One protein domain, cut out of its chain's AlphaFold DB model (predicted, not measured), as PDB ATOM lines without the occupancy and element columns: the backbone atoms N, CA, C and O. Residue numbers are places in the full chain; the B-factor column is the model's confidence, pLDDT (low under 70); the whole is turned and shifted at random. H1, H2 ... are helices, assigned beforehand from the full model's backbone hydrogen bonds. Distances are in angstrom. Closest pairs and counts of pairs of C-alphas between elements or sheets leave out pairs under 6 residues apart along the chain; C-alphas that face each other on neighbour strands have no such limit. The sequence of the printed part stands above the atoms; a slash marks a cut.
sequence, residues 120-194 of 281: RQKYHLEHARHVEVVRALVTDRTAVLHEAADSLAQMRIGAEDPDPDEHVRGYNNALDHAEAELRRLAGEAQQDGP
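Overview. This is residues 120 to 194 of the 281 residues of an uncharacterized protein of Streptomyces sp. NRRL WC-3723 (UniProt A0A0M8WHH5). Two long helices lie side by side and run opposite ways as a narrow helical hairpin, joined at one end by a looping link. H1 is the longer, and its residues 120 to 130 stick out beyond H2 as a free arm at the other end. The printed part has 75 residues with two named helices, H1 then H2, and no named strand; its class is all helix. It is extended, with a radius of gyration of the C-alphas of 19.1 A, a rod spanning 67 by 15 by 13 A.

Along the chain. H1, residues 120 to 154, begins at C-alpha 120 (-14.577, -9.834, 26.046) and is 50.8 A long from first to last C-alpha. H2, residues 166 to 192, is 39.3 A long and ends at C-alpha 192 (-37.620, -5.686, 14.895).

Arrangement. H1 touches H2 with residues 138 to 153 alone; the closest C-alphas, of Ala 149 and Glu 179, are 4.7 A apart. The two form a helical hairpin at a shallow tilt of 13 degrees, opposite ways. In H1 and H2 every O i to N i+4 pair is within hydrogen-bond range.

Size, cuts and confidence. The two C-alphas farthest apart, of Arg 120 and Asp 163, are 67.0 A apart. The printed part has no cut, and the link from H1 to H2, 11 residues, is long. Residues 158 to 159 and 192 to 194 have pLDDT under 70.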
ATOM      1  N   ARG A 120     -13.865 -10.973  26.633       80.62
ATOM      2  CA  ARG A 120     -14.577  -9.834  26.046       80.62
ATOM      3  C   ARG A 120     -14.491  -9.857  24.521       80.62
ATOM      4  O   ARG A 120     -15.518  -9.766  23.857       80.62
ATOM      5  N   GLN A 121     -13.300 -10.056  23.960       85.75
ATOM      6  CA  GLN A 121     -13.110 -10.173  22.510       85.75
ATOM      7  C   GLN A 121     -13.888 -11.357  21.927       85.75
ATOM      8  O   GLN A 121     -14.606 -11.198  20.941       85.75
ATOM      9  N   LYS A 122     -13.810 -12.533  22.564       89.06
ATOM     10  CA  LYS A 122     -14.584 -13.711  22.149       89.06
ATOM     11  C   LYS A 122     -16.092 -13.448  22.200       89.06
ATOM     12  O   LYS A 122     -16.794 -13.802  21.259       89.06
ATOM     13  N   TYR A 123     -16.577 -12.818  23.269       81.31
ATOM     14  CA  TYR A 123     -17.980 -12.443  23.419       81.31
ATOM     15  C   TYR A 123     -18.422 -11.496  22.303       81.31
ATOM     16  O   TYR A 123     -19.443 -11.754  21.681       81.31
ATOM     17  N   HIS A 124     -17.652 -10.449  21.994       80.94
ATOM     18  CA  HIS A 124     -18.001  -9.524  20.911       80.94
ATOM     19  C   HIS A 124     -18.058 -10.214  19.544       80.94
ATOM     20  O   HIS A 124     -18.966  -9.923  18.771       80.94
ATOM     21  N   LEU A 125     -17.143 -11.147  19.257       87.19
ATOM     22  CA  LEU A 125     -17.161 -11.916  18.009       87.19
ATOM     23  C   LEU A 125     -18.396 -12.820  17.903       87.19
ATOM     24  O   LEU A 125     -19.079 -12.809  16.881       87.19
ATOM     25  N   GLU A 126     -18.709 -13.579  18.955       83.81
ATOM     26  CA  GLU A 126     -19.901 -14.438  18.971       83.81
ATOM     27  C   GLU A 126     -21.196 -13.617  18.961       83.81
ATOM     28  O   GLU A 126     -22.158 -13.974  18.286       83.81
ATOM     29  N   HIS A 127     -21.229 -12.485  19.667       80.00
ATOM     30  CA  HIS A 127     -22.364 -11.565  19.658       80.00
ATOM     31  C   HIS A 127     -22.587 -10.967  18.266       80.00
ATOM     32  O   HIS A 127     -23.709 -11.000  17.774       80.00
ATOM     33  N   ALA A 128     -21.530 -10.503  17.592       81.56
ATOM     34  CA  ALA A 128     -21.616 -10.011  16.215       81.56
ATOM     35  C   ALA A 128     -22.160 -11.088  15.266       81.56
ATOM     36  O   ALA A 128     -23.086 -10.826  14.499       81.56
ATOM     37  N   ARG A 129     -21.670 -12.327  15.388       86.94
ATOM     38  CA  ARG A 129     -22.170 -13.467  14.613       86.94
ATOM     39  C   ARG A 129     -23.652 -13.747  14.876       86.94
ATOM     40  O   ARG A 129     -24.404 -13.987  13.935       86.94
ATOM     41  N   HIS A 130     -24.095 -13.716  16.133       77.75
ATOM     42  CA  HIS A 130     -25.512 -13.883  16.460       77.75
ATOM     43  C   HIS A 130     -26.366 -12.750  15.888       77.75
ATOM     44  O   HIS A 130     -27.433 -13.022  15.344       77.75
ATOM     45  N   VAL A 131     -25.896 -11.503  15.960       79.56
ATOM     46  CA  VAL A 131     -26.585 -10.349  15.367       79.56
ATOM     47  C   VAL A 131     -26.737 -10.521  13.854       79.56
ATOM     48  O   VAL A 131     -27.817 -10.260  13.330       79.56
ATOM     49  N   GLU A 132     -25.711 -11.008  13.150       83.62
ATOM     50  CA  GLU A 132     -25.792 -11.309  11.713       83.62
ATOM     51  C   GLU A 132     -26.794 -12.428  11.402       83.62
ATOM     52  O   GLU A 132     -27.603 -12.290  10.485       83.62
ATOM     53  N   VAL A 133     -26.795 -13.513  12.183       81.38
ATOM     54  CA  VAL A 133     -27.760 -14.613  12.020       81.38
ATOM     55  C   VAL A 133     -29.189 -14.125  12.247       81.38
ATOM     56  O   VAL A 133     -30.070 -14.402  11.436       81.38
ATOM     57  N   VAL A 134     -29.432 -13.367  13.319       72.62
ATOM     58  CA  VAL A 134     -30.756 -12.799  13.611       72.62
ATOM     59  C   VAL A 134     -31.184 -11.836  12.506       72.62
ATOM     60  O   VAL A 134     -32.323 -11.907  12.052       72.62
ATOM     61  N   ARG A 135     -30.275 -10.984  12.018       80.50
ATOM     62  CA  ARG A 135     -30.534 -10.080  10.890       80.50
ATOM     63  C   ARG A 135     -30.967 -10.849   9.644       80.50
ATOM     64  O   ARG A 135     -31.982 -10.490   9.055       80.50
ATOM     65  N   ALA A 136     -30.251 -11.915   9.282       78.31
ATOM     66  CA  ALA A 136     -30.595 -12.754   8.136       78.31
ATOM     67  C   ALA A 136     -31.980 -13.402   8.294       78.31
ATOM     68  O   ALA A 136     -32.809 -13.299   7.395       78.31
ATOM     69  N   LEU A 137     -32.273 -13.979   9.465       73.44
ATOM     70  CA  LEU A 137     -33.582 -14.583   9.744       73.44
ATOM     71  C   LEU A 137     -34.730 -13.566   9.673       73.44
ATOM     72  O   LEU A 137     -35.813 -13.891   9.190       73.44
ATOM     73  N   VAL A 138     -34.503 -12.337  10.142       75.44
ATOM     74  CA  VAL A 138     -35.481 -11.249  10.039       75.44
ATOM     75  C   VAL A 138     -35.699 -10.851   8.578       75.44
ATOM     76  O   VAL A 138     -36.847 -10.742   8.154       75.44
ATOM     77  N   THR A 139     -34.630 -10.692   7.790       81.62
ATOM     78  CA  THR A 139     -34.733 -10.391   6.352       81.62
ATOM     79  C   THR A 139     -35.501 -11.479   5.598       81.62
ATOM     80  O   THR A 139     -36.429 -11.152   4.857       81.62
ATOM     81  N   ASP A 140     -35.180 -12.752   5.834       85.19
ATOM     82  CA  ASP A 140     -35.868 -13.885   5.206       85.19
ATOM     83  C   ASP A 140     -37.355 -13.908   5.582       85.19
ATOM     84  O   ASP A 140     -38.222 -14.068   4.722       85.19
ATOM     85  N   ARG A 141     -37.678 -13.675   6.861       82.06
ATOM     86  CA  ARG A 141     -39.068 -13.592   7.326       82.06
ATOM     87  C   ARG A 141     -39.830 -12.459   6.638       82.06
ATOM     88  O   ARG A 141     -40.958 -12.675   6.201       82.06
ATOM     89  N   THR A 142     -39.240 -11.271   6.533       84.81
ATOM     90  CA  THR A 142     -39.857 -10.131   5.841       84.81
ATOM     91  C   THR A 142     -40.084 -10.440   4.359       84.81
ATOM     92  O   THR A 142     -41.161 -10.150   3.842       84.81
ATOM     93  N   ALA A 143     -39.125 -11.088   3.686       85.81
ATOM     94  CA  ALA A 143     -39.257 -11.483   2.284       85.81
ATOM     95  C   ALA A 143     -40.415 -12.471   2.061       85.81
ATOM     96  O   ALA A 143     -41.251 -12.240   1.189       85.81
ATOM     97  N   VAL A 144     -40.525 -13.511   2.897       81.75
ATOM     98  CA  VAL A 144     -41.622 -14.495   2.827       81.75
ATOM     99  C   VAL A 144     -42.989 -13.831   3.033       81.75
ATOM    100  O   VAL A 144     -43.952 -14.162   2.342       81.75
ATOM    101  N   LEU A 145     -43.091 -12.873   3.961       81.94
ATOM    102  CA  LEU A 145     -44.340 -12.145   4.207       81.94
ATOM    103  C   LEU A 145     -44.740 -11.256   3.017       81.94
ATOM    104  O   LEU A 145     -45.924 -11.187   2.685       81.94
ATOM    105  N   HIS A 146     -43.773 -10.621   2.344       85.50
ATOM    106  CA  HIS A 146     -44.033  -9.867   1.114       85.50
ATOM    107  C   HIS A 146     -44.455 -10.769  -0.051       85.50
ATOM    108  O   HIS A 146     -45.459 -10.478  -0.696       85.50
ATOM    109  N   GLU A 147     -43.763 -11.889  -0.278       86.06
ATOM    110  CA  GLU A 147     -44.107 -12.844  -1.341       86.06
ATOM    111  C   GLU A 147     -45.523 -13.418  -1.161       86.06
ATOM    112  O   GLU A 147     -46.288 -13.544  -2.123       86.06
ATOM    113  N   ALA A 148     -45.909 -13.716   0.082       78.38
ATOM    114  CA  ALA A 148     -47.260 -14.162   0.402       78.38
ATOM    115  C   ALA A 148     -48.313 -13.075   0.111       78.38
ATOM    116  O   ALA A 148     -49.362 -13.378  -0.460       78.38
ATOM    117  N   ALA A 149     -48.031 -11.811   0.447       83.94
ATOM    118  CA  ALA A 149     -48.914 -10.688   0.130       83.94
ATOM    119  C   ALA A 149     -49.071 -10.493  -1.391       83.94
ATOM    120  O   ALA A 149     -50.187 -10.315  -1.879       83.94
ATOM    121  N   ASP A 150     -47.978 -10.595  -2.151       88.69
ATOM    122  CA  ASP A 150     -48.002 -10.473  -3.611       88.69
ATOM    123  C   ASP A 150     -48.748 -11.642  -4.274       88.69
ATOM    124  O   ASP A 150     -49.483 -11.448  -5.244       88.69
ATOM    125  N   SER A 151     -48.631 -12.848  -3.713       80.75
ATOM    126  CA  SER A 151     -49.395 -14.018  -4.157       80.75
ATOM    127  C   SER A 151     -50.903 -13.826  -3.952       80.75
ATOM    128  O   SER A 151     -51.688 -14.155  -4.842       80.75
ATOM    129  N   LEU A 152     -51.332 -13.248  -2.820       78.12
ATOM    130  CA  LEU A 152     -52.744 -12.900  -2.592       78.12
ATOM    131  C   LEU A 152     -53.240 -11.853  -3.596       78.12
ATOM    132  O   LEU A 152     -54.332 -12.009  -4.144       78.12
ATOM    133  N   ALA A 153     -52.426 -10.836  -3.890       85.44
ATOM    134  CA  ALA A 153     -52.766  -9.803  -4.863       85.44
ATOM    135  C   ALA A 153     -52.978 -10.382  -6.276       85.44
ATOM    136  O   ALA A 153     -53.892  -9.952  -6.982       85.44
ATOM    137  N   GLN A 154     -52.174 -11.381  -6.669       84.88
ATOM    138  CA  GLN A 154     -52.298 -12.096  -7.949       84.88
ATOM    139  C   GLN A 154     -53.517 -13.026  -8.011       84.88
ATOM    140  O   GLN A 154     -54.053 -13.257  -9.091       84.88
ATOM    141  N   MET A 155     -53.972 -13.555  -6.870       80.00
ATOM    142  CA  MET A 155     -55.146 -14.434  -6.792       80.00
ATOM    143  C   MET A 155     -56.488 -13.693  -6.870       80.00
ATOM    144  O   MET A 155     -57.531 -14.352  -6.864       80.00
ATOM    145  N   ARG A 156     -56.501 -12.355  -6.944       83.88
ATOM    146  CA  ARG A 156     -57.746 -11.602  -7.159       83.88
ATOM    147  C   ARG A 156     -58.386 -12.014  -8.480       83.88
ATOM    148  O   ARG A 156     -57.783 -11.928  -9.547       83.88
ATOM    149  N   ILE A 157     -59.645 -12.429  -8.403       73.50
ATOM    150  CA  ILE A 157     -60.423 -12.850  -9.567       73.50
ATOM    151  C   ILE A 157     -61.240 -11.654 -10.056       73.50
ATOM    152  O   ILE A 157     -61.903 -10.987  -9.263       73.50
ATOM    153  N   GLY A 158     -61.216 -11.410 -11.370       62.06
ATOM    154  CA  GLY A 158     -62.185 -10.525 -12.021       62.06
ATOM    155  C   GLY A 158     -61.966  -9.027 -11.803       62.06
ATOM    156  O   GLY A 158     -62.935  -8.282 -11.850       62.06
ATOM    157  N   ALA A 159     -60.726  -8.561 -11.613       61.84
ATOM    158  CA  ALA A 159     -60.437  -7.120 -11.515       61.84
ATOM    159  C   ALA A 159     -60.867  -6.311 -12.764       61.84
ATOM    160  O   ALA A 159     -60.949  -5.087 -12.705       61.84
ATOM    161  N   GLU A 160     -61.135  -6.990 -13.882       71.19
ATOM    162  CA  GLU A 160     -61.570  -6.393 -15.149       71.19
ATOM    163  C   GLU A 160     -63.097  -6.386 -15.340       71.19
ATOM    164  O   GLU A 160     -63.581  -5.709 -16.249       71.19
ATOM    165  N   ASP A 161     -63.865  -7.102 -14.508       74.19
ATOM    166  CA  ASP A 161     -65.330  -7.052 -14.553       74.19
ATOM    167  C   ASP A 161     -65.818  -5.843 -13.733       74.19
ATOM    168  O   ASP A 161     -65.547  -5.775 -12.531       74.19
ATOM    169  N   PRO A 162     -66.499  -4.854 -14.342       74.31
ATOM    170  CA  PRO A 162     -66.968  -3.670 -13.632       74.31
ATOM    171  C   PRO A 162     -68.084  -3.958 -12.617       74.31
ATOM    172  O   PRO A 162     -68.348  -3.090 -11.780       74.31
ATOM    173  N   ASP A 163     -68.729  -5.132 -12.660       84.81
ATOM    174  CA  ASP A 163     -69.746  -5.514 -11.675       84.81
ATOM    175  C   ASP A 163     -69.634  -6.991 -11.256       84.81
ATOM    176  O   ASP A 163     -70.453  -7.825 -11.647       84.81
ATOM    177  N   PRO A 164     -68.620  -7.342 -10.443       82.88
ATOM    178  CA  PRO A 164     -68.479  -8.700  -9.955       82.88
ATOM    179  C   PRO A 164     -69.641  -9.040  -9.017       82.88
ATOM    180  O   PRO A 164     -70.008  -8.239  -8.140       82.88
ATOM    181  N   ASP A 165     -70.153 -10.265  -9.160       88.44
ATOM    182  CA  ASP A 165     -71.145 -10.845  -8.256       88.44
ATOM    183  C   ASP A 165     -70.721 -10.675  -6.786       88.44
ATOM    184  O   ASP A 165     -69.535 -10.696  -6.437       88.44
ATOM    185  N   GLU A 166     -71.703 -10.551  -5.890       86.12
ATOM    186  CA  GLU A 166     -71.490 -10.299  -4.457       86.12
ATOM    187  C   GLU A 166     -70.511 -11.297  -3.808       86.12
ATOM    188  O   GLU A 166     -69.684 -10.914  -2.979       86.12
ATOM    189  N   HIS A 167     -70.529 -12.559  -4.245       77.25
ATOM    190  CA  HIS A 167     -69.582 -13.581  -3.797       77.25
ATOM    191  C   HIS A 167     -68.128 -13.278  -4.186       77.25
ATOM    192  O   HIS A 167     -67.230 -13.437  -3.358       77.25
ATOM    193  N   VAL A 168     -67.891 -12.809  -5.413       79.56
ATOM    194  CA  VAL A 168     -66.555 -12.414  -5.891       79.56
ATOM    195  C   VAL A 168     -66.078 -11.173  -5.135       79.56
ATOM    196  O   VAL A 168     -64.924 -11.105  -4.715       79.56
ATOM    197  N   ARG A 169     -66.985 -10.228  -4.860       82.19
ATOM    198  CA  ARG A 169     -66.698  -9.026  -4.062       82.19
ATOM    199  C   ARG A 169     -66.309  -9.361  -2.621       82.19
ATOM    200  O   ARG A 169     -65.313  -8.847  -2.120       82.19
ATOM    201  N   GLY A 170     -67.056 -10.250  -1.965       78.12
ATOM    202  CA  GLY A 170     -66.751 -10.718  -0.610       78.12
ATOM    203  C   GLY A 170     -65.410 -11.451  -0.524       78.12
ATOM    204  O   GLY A 170     -64.642 -11.215   0.409       78.12
ATOM    205  N   TYR A 171     -65.100 -12.284  -1.520       78.19
ATOM    206  CA  TYR A 171     -63.814 -12.973  -1.613       78.19
ATOM    207  C   TYR A 171     -62.643 -11.994  -1.804       78.19
ATOM    208  O   TYR A 171     -61.671 -12.057  -1.052       78.19
ATOM    209  N   ASN A 172     -62.757 -11.038  -2.733       78.38
ATOM    210  CA  ASN A 172     -61.715 -10.035  -2.973       78.38
ATOM    211  C   ASN A 172     -61.479  -9.137  -1.739       78.38
ATOM    212  O   ASN A 172     -60.330  -8.896  -1.385       78.38
ATOM    213  N   ASN A 173     -62.529  -8.746  -1.008       80.75
ATOM    214  CA  ASN A 173     -62.382  -8.001   0.252       80.75
ATOM    215  C   ASN A 173     -61.605  -8.790   1.326       80.75
ATOM    216  O   ASN A 173     -60.832  -8.212   2.092       80.75
ATOM    217  N   ALA A 174     -61.810 -10.110   1.409       76.81
ATOM    218  CA  ALA A 174     -61.076 -10.958   2.347       76.81
ATOM    219  C   ALA A 174     -59.591 -11.077   1.965       76.81
ATOM    220  O   ALA A 174     -58.730 -11.032   2.847       76.81
ATOM    221  N   LEU A 175     -59.289 -11.173   0.664       74.25
ATOM    222  CA  LEU A 175     -57.915 -11.136   0.157       74.25
ATOM    223  C   LEU A 175     -57.232  -9.797   0.465       74.25
ATOM    224  O   LEU A 175     -56.094  -9.808   0.924       74.25
ATOM    225  N   ASP A 176     -57.930  -8.670   0.302       81.56
ATOM    226  CA  ASP A 176     -57.396  -7.335   0.613       81.56
ATOM    227  C   ASP A 176     -57.026  -7.194   2.094       81.56
ATOM    228  O   ASP A 176     -55.969  -6.656   2.433       81.56
ATOM    229  N   HIS A 177     -57.874  -7.708   2.988       80.69
ATOM    230  CA  HIS A 177     -57.591  -7.692   4.420       80.69
ATOM    231  C   HIS A 177     -56.375  -8.561   4.772       80.69
ATOM    232  O   HIS A 177     -55.499  -8.121   5.517       80.69
ATOM    233  N   ALA A 178     -56.292  -9.768   4.206       72.75
ATOM    234  CA  ALA A 178     -55.163 -10.668   4.425       72.75
ATOM    235  C   ALA A 178     -53.846 -10.100   3.859       72.75
ATOM    236  O   ALA A 178     -52.814 -10.171   4.523       72.75
ATOM    237  N   GLU A 179     -53.875  -9.482   2.675       85.25
ATOM    238  CA  GLU A 179     -52.728  -8.787   2.077       85.25
ATOM    239  C   GLU A 179     -52.246  -7.636   2.972       85.25
ATOM    240  O   GLU A 179     -51.047  -7.521   3.245       85.25
ATOM    241  N   ALA A 180     -53.167  -6.798   3.461       85.81
ATOM    242  CA  ALA A 180     -52.839  -5.686   4.349       85.81
ATOM    243  C   ALA A 180     -52.204  -6.164   5.663       85.81
ATOM    244  O   ALA A 180     -51.216  -5.584   6.118       85.81
ATOM    245  N   GLU A 181     -52.725  -7.246   6.243       84.06
ATOM    246  CA  GLU A 181     -52.199  -7.828   7.478       84.06
ATOM    247  C   GLU A 181     -50.801  -8.430   7.286       84.06
ATOM    248  O   GLU A 181     -49.902  -8.178   8.090       84.06
ATOM    249  N   LEU A 182     -50.560  -9.155   6.188       76.69
ATOM    250  CA  LEU A 182     -49.225  -9.674   5.869       76.69
ATOM    251  C   LEU A 182     -48.209  -8.547   5.661       76.69
ATOM    252  O   LEU A 182     -47.086  -8.639   6.158       76.69
ATOM    253  N   ARG A 183     -48.603  -7.453   4.997       88.56
ATOM    254  CA  ARG A 183     -47.741  -6.268   4.855       88.56
ATOM    255  C   ARG A 183     -47.473  -5.574   6.188       88.56
ATOM    256  O   ARG A 183     -46.346  -5.136   6.411       88.56
ATOM    257  N   ARG A 184     -48.463  -5.499   7.086       91.56
ATOM    258  CA  ARG A 184     -48.275  -4.978   8.450       91.56
ATOM    259  C   ARG A 184     -47.244  -5.816   9.206       91.56
ATOM    260  O   ARG A 184     -46.280  -5.262   9.726       91.56
ATOM    261  N   LEU A 185     -47.397  -7.141   9.194       79.94
ATOM    262  CA  LEU A 185     -46.470  -8.073   9.843       79.94
ATOM    263  C   LEU A 185     -45.060  -8.016   9.236       79.94
ATOM    264  O   LEU A 185     -44.081  -8.130   9.970       79.94
ATOM    265  N   ALA A 186     -44.939  -7.826   7.918       81.69
ATOM    266  CA  ALA A 186     -43.649  -7.632   7.254       81.69
ATOM    267  C   ALA A 186     -42.964  -6.340   7.728       81.69
ATOM    268  O   ALA A 186     -41.769  -6.352   8.029       81.69
ATOM    269  N   GLY A 187     -43.736  -5.254   7.851       84.81
ATOM    270  CA  GLY A 187     -43.270  -3.979   8.392       84.81
ATOM    271  C   GLY A 187     -42.819  -4.084   9.849       84.81
ATOM    272  O   GLY A 187     -41.774  -3.545  10.200       84.81
ATOM    273  N   GLU A 188     -43.550  -4.820  10.686       82.88
ATOM    274  CA  GLU A 188     -43.169  -5.082  12.082       82.88
ATOM    275  C   GLU A 188     -41.899  -5.927  12.178       82.88
ATOM    276  O   GLU A 188     -40.954  -5.542  12.860       82.88
ATOM    277  N   ALA A 189     -41.818  -7.018  11.411       76.50
ATOM    278  CA  ALA A 189     -40.622  -7.854  11.367       76.50
ATOM    279  C   ALA A 189     -39.387  -7.060  10.914       76.50
ATOM    280  O   ALA A 189     -38.324  -7.184  11.516       76.50
ATOM    281  N   GLN A 190     -39.526  -6.194   9.904       79.25
ATOM    282  CA  GLN A 190     -38.435  -5.334   9.444       79.25
ATOM    283  C   GLN A 190     -37.997  -4.332  10.518       79.25
ATOM    284  O   GLN A 190     -36.810  -4.030  10.641       79.25
ATOM    285  N   GLN A 191     -38.943  -3.822  11.304       74.00
ATOM    286  CA  GLN A 191     -38.655  -2.908  12.400       74.00
ATOM    287  C   GLN A 191     -37.929  -3.609  13.554       74.00
ATOM    288  O   GLN A 191     -37.083  -2.976  14.188       74.00
ATOM    289  N   ASP A 192     -38.227  -4.880  13.823       69.19
ATOM    290  CA  ASP A 192     -37.620  -5.686  14.895       69.19
ATOM    291  C   ASP A 192     -36.194  -6.169  14.583       69.19
ATOM    292  O   ASP A 192     -35.500  -6.694  15.457       69.19
ATOM    293  N   GLY A 193     -35.721  -5.956  13.353       66.62
ATOM    294  CA  GLY A 193     -34.324  -6.169  13.003       66.62
ATOM    295  C   GLY A 193     -33.378  -5.277  13.825       66.62
ATOM    296  O   GLY A 193     -33.755  -4.181  14.249       66.62
ATOM    297  N   PRO A 194     -32.125  -5.714  14.052       60.75
ATOM    298  CA  PRO A 194     -31.114  -4.865  14.669       60.75
ATOM    299  C   PRO A 194     -30.898  -3.634  13.781       60.75
ATOM    300  O   PRO A 194     -30.340  -3.742  12.692       60.75
TER     301      PRO A 194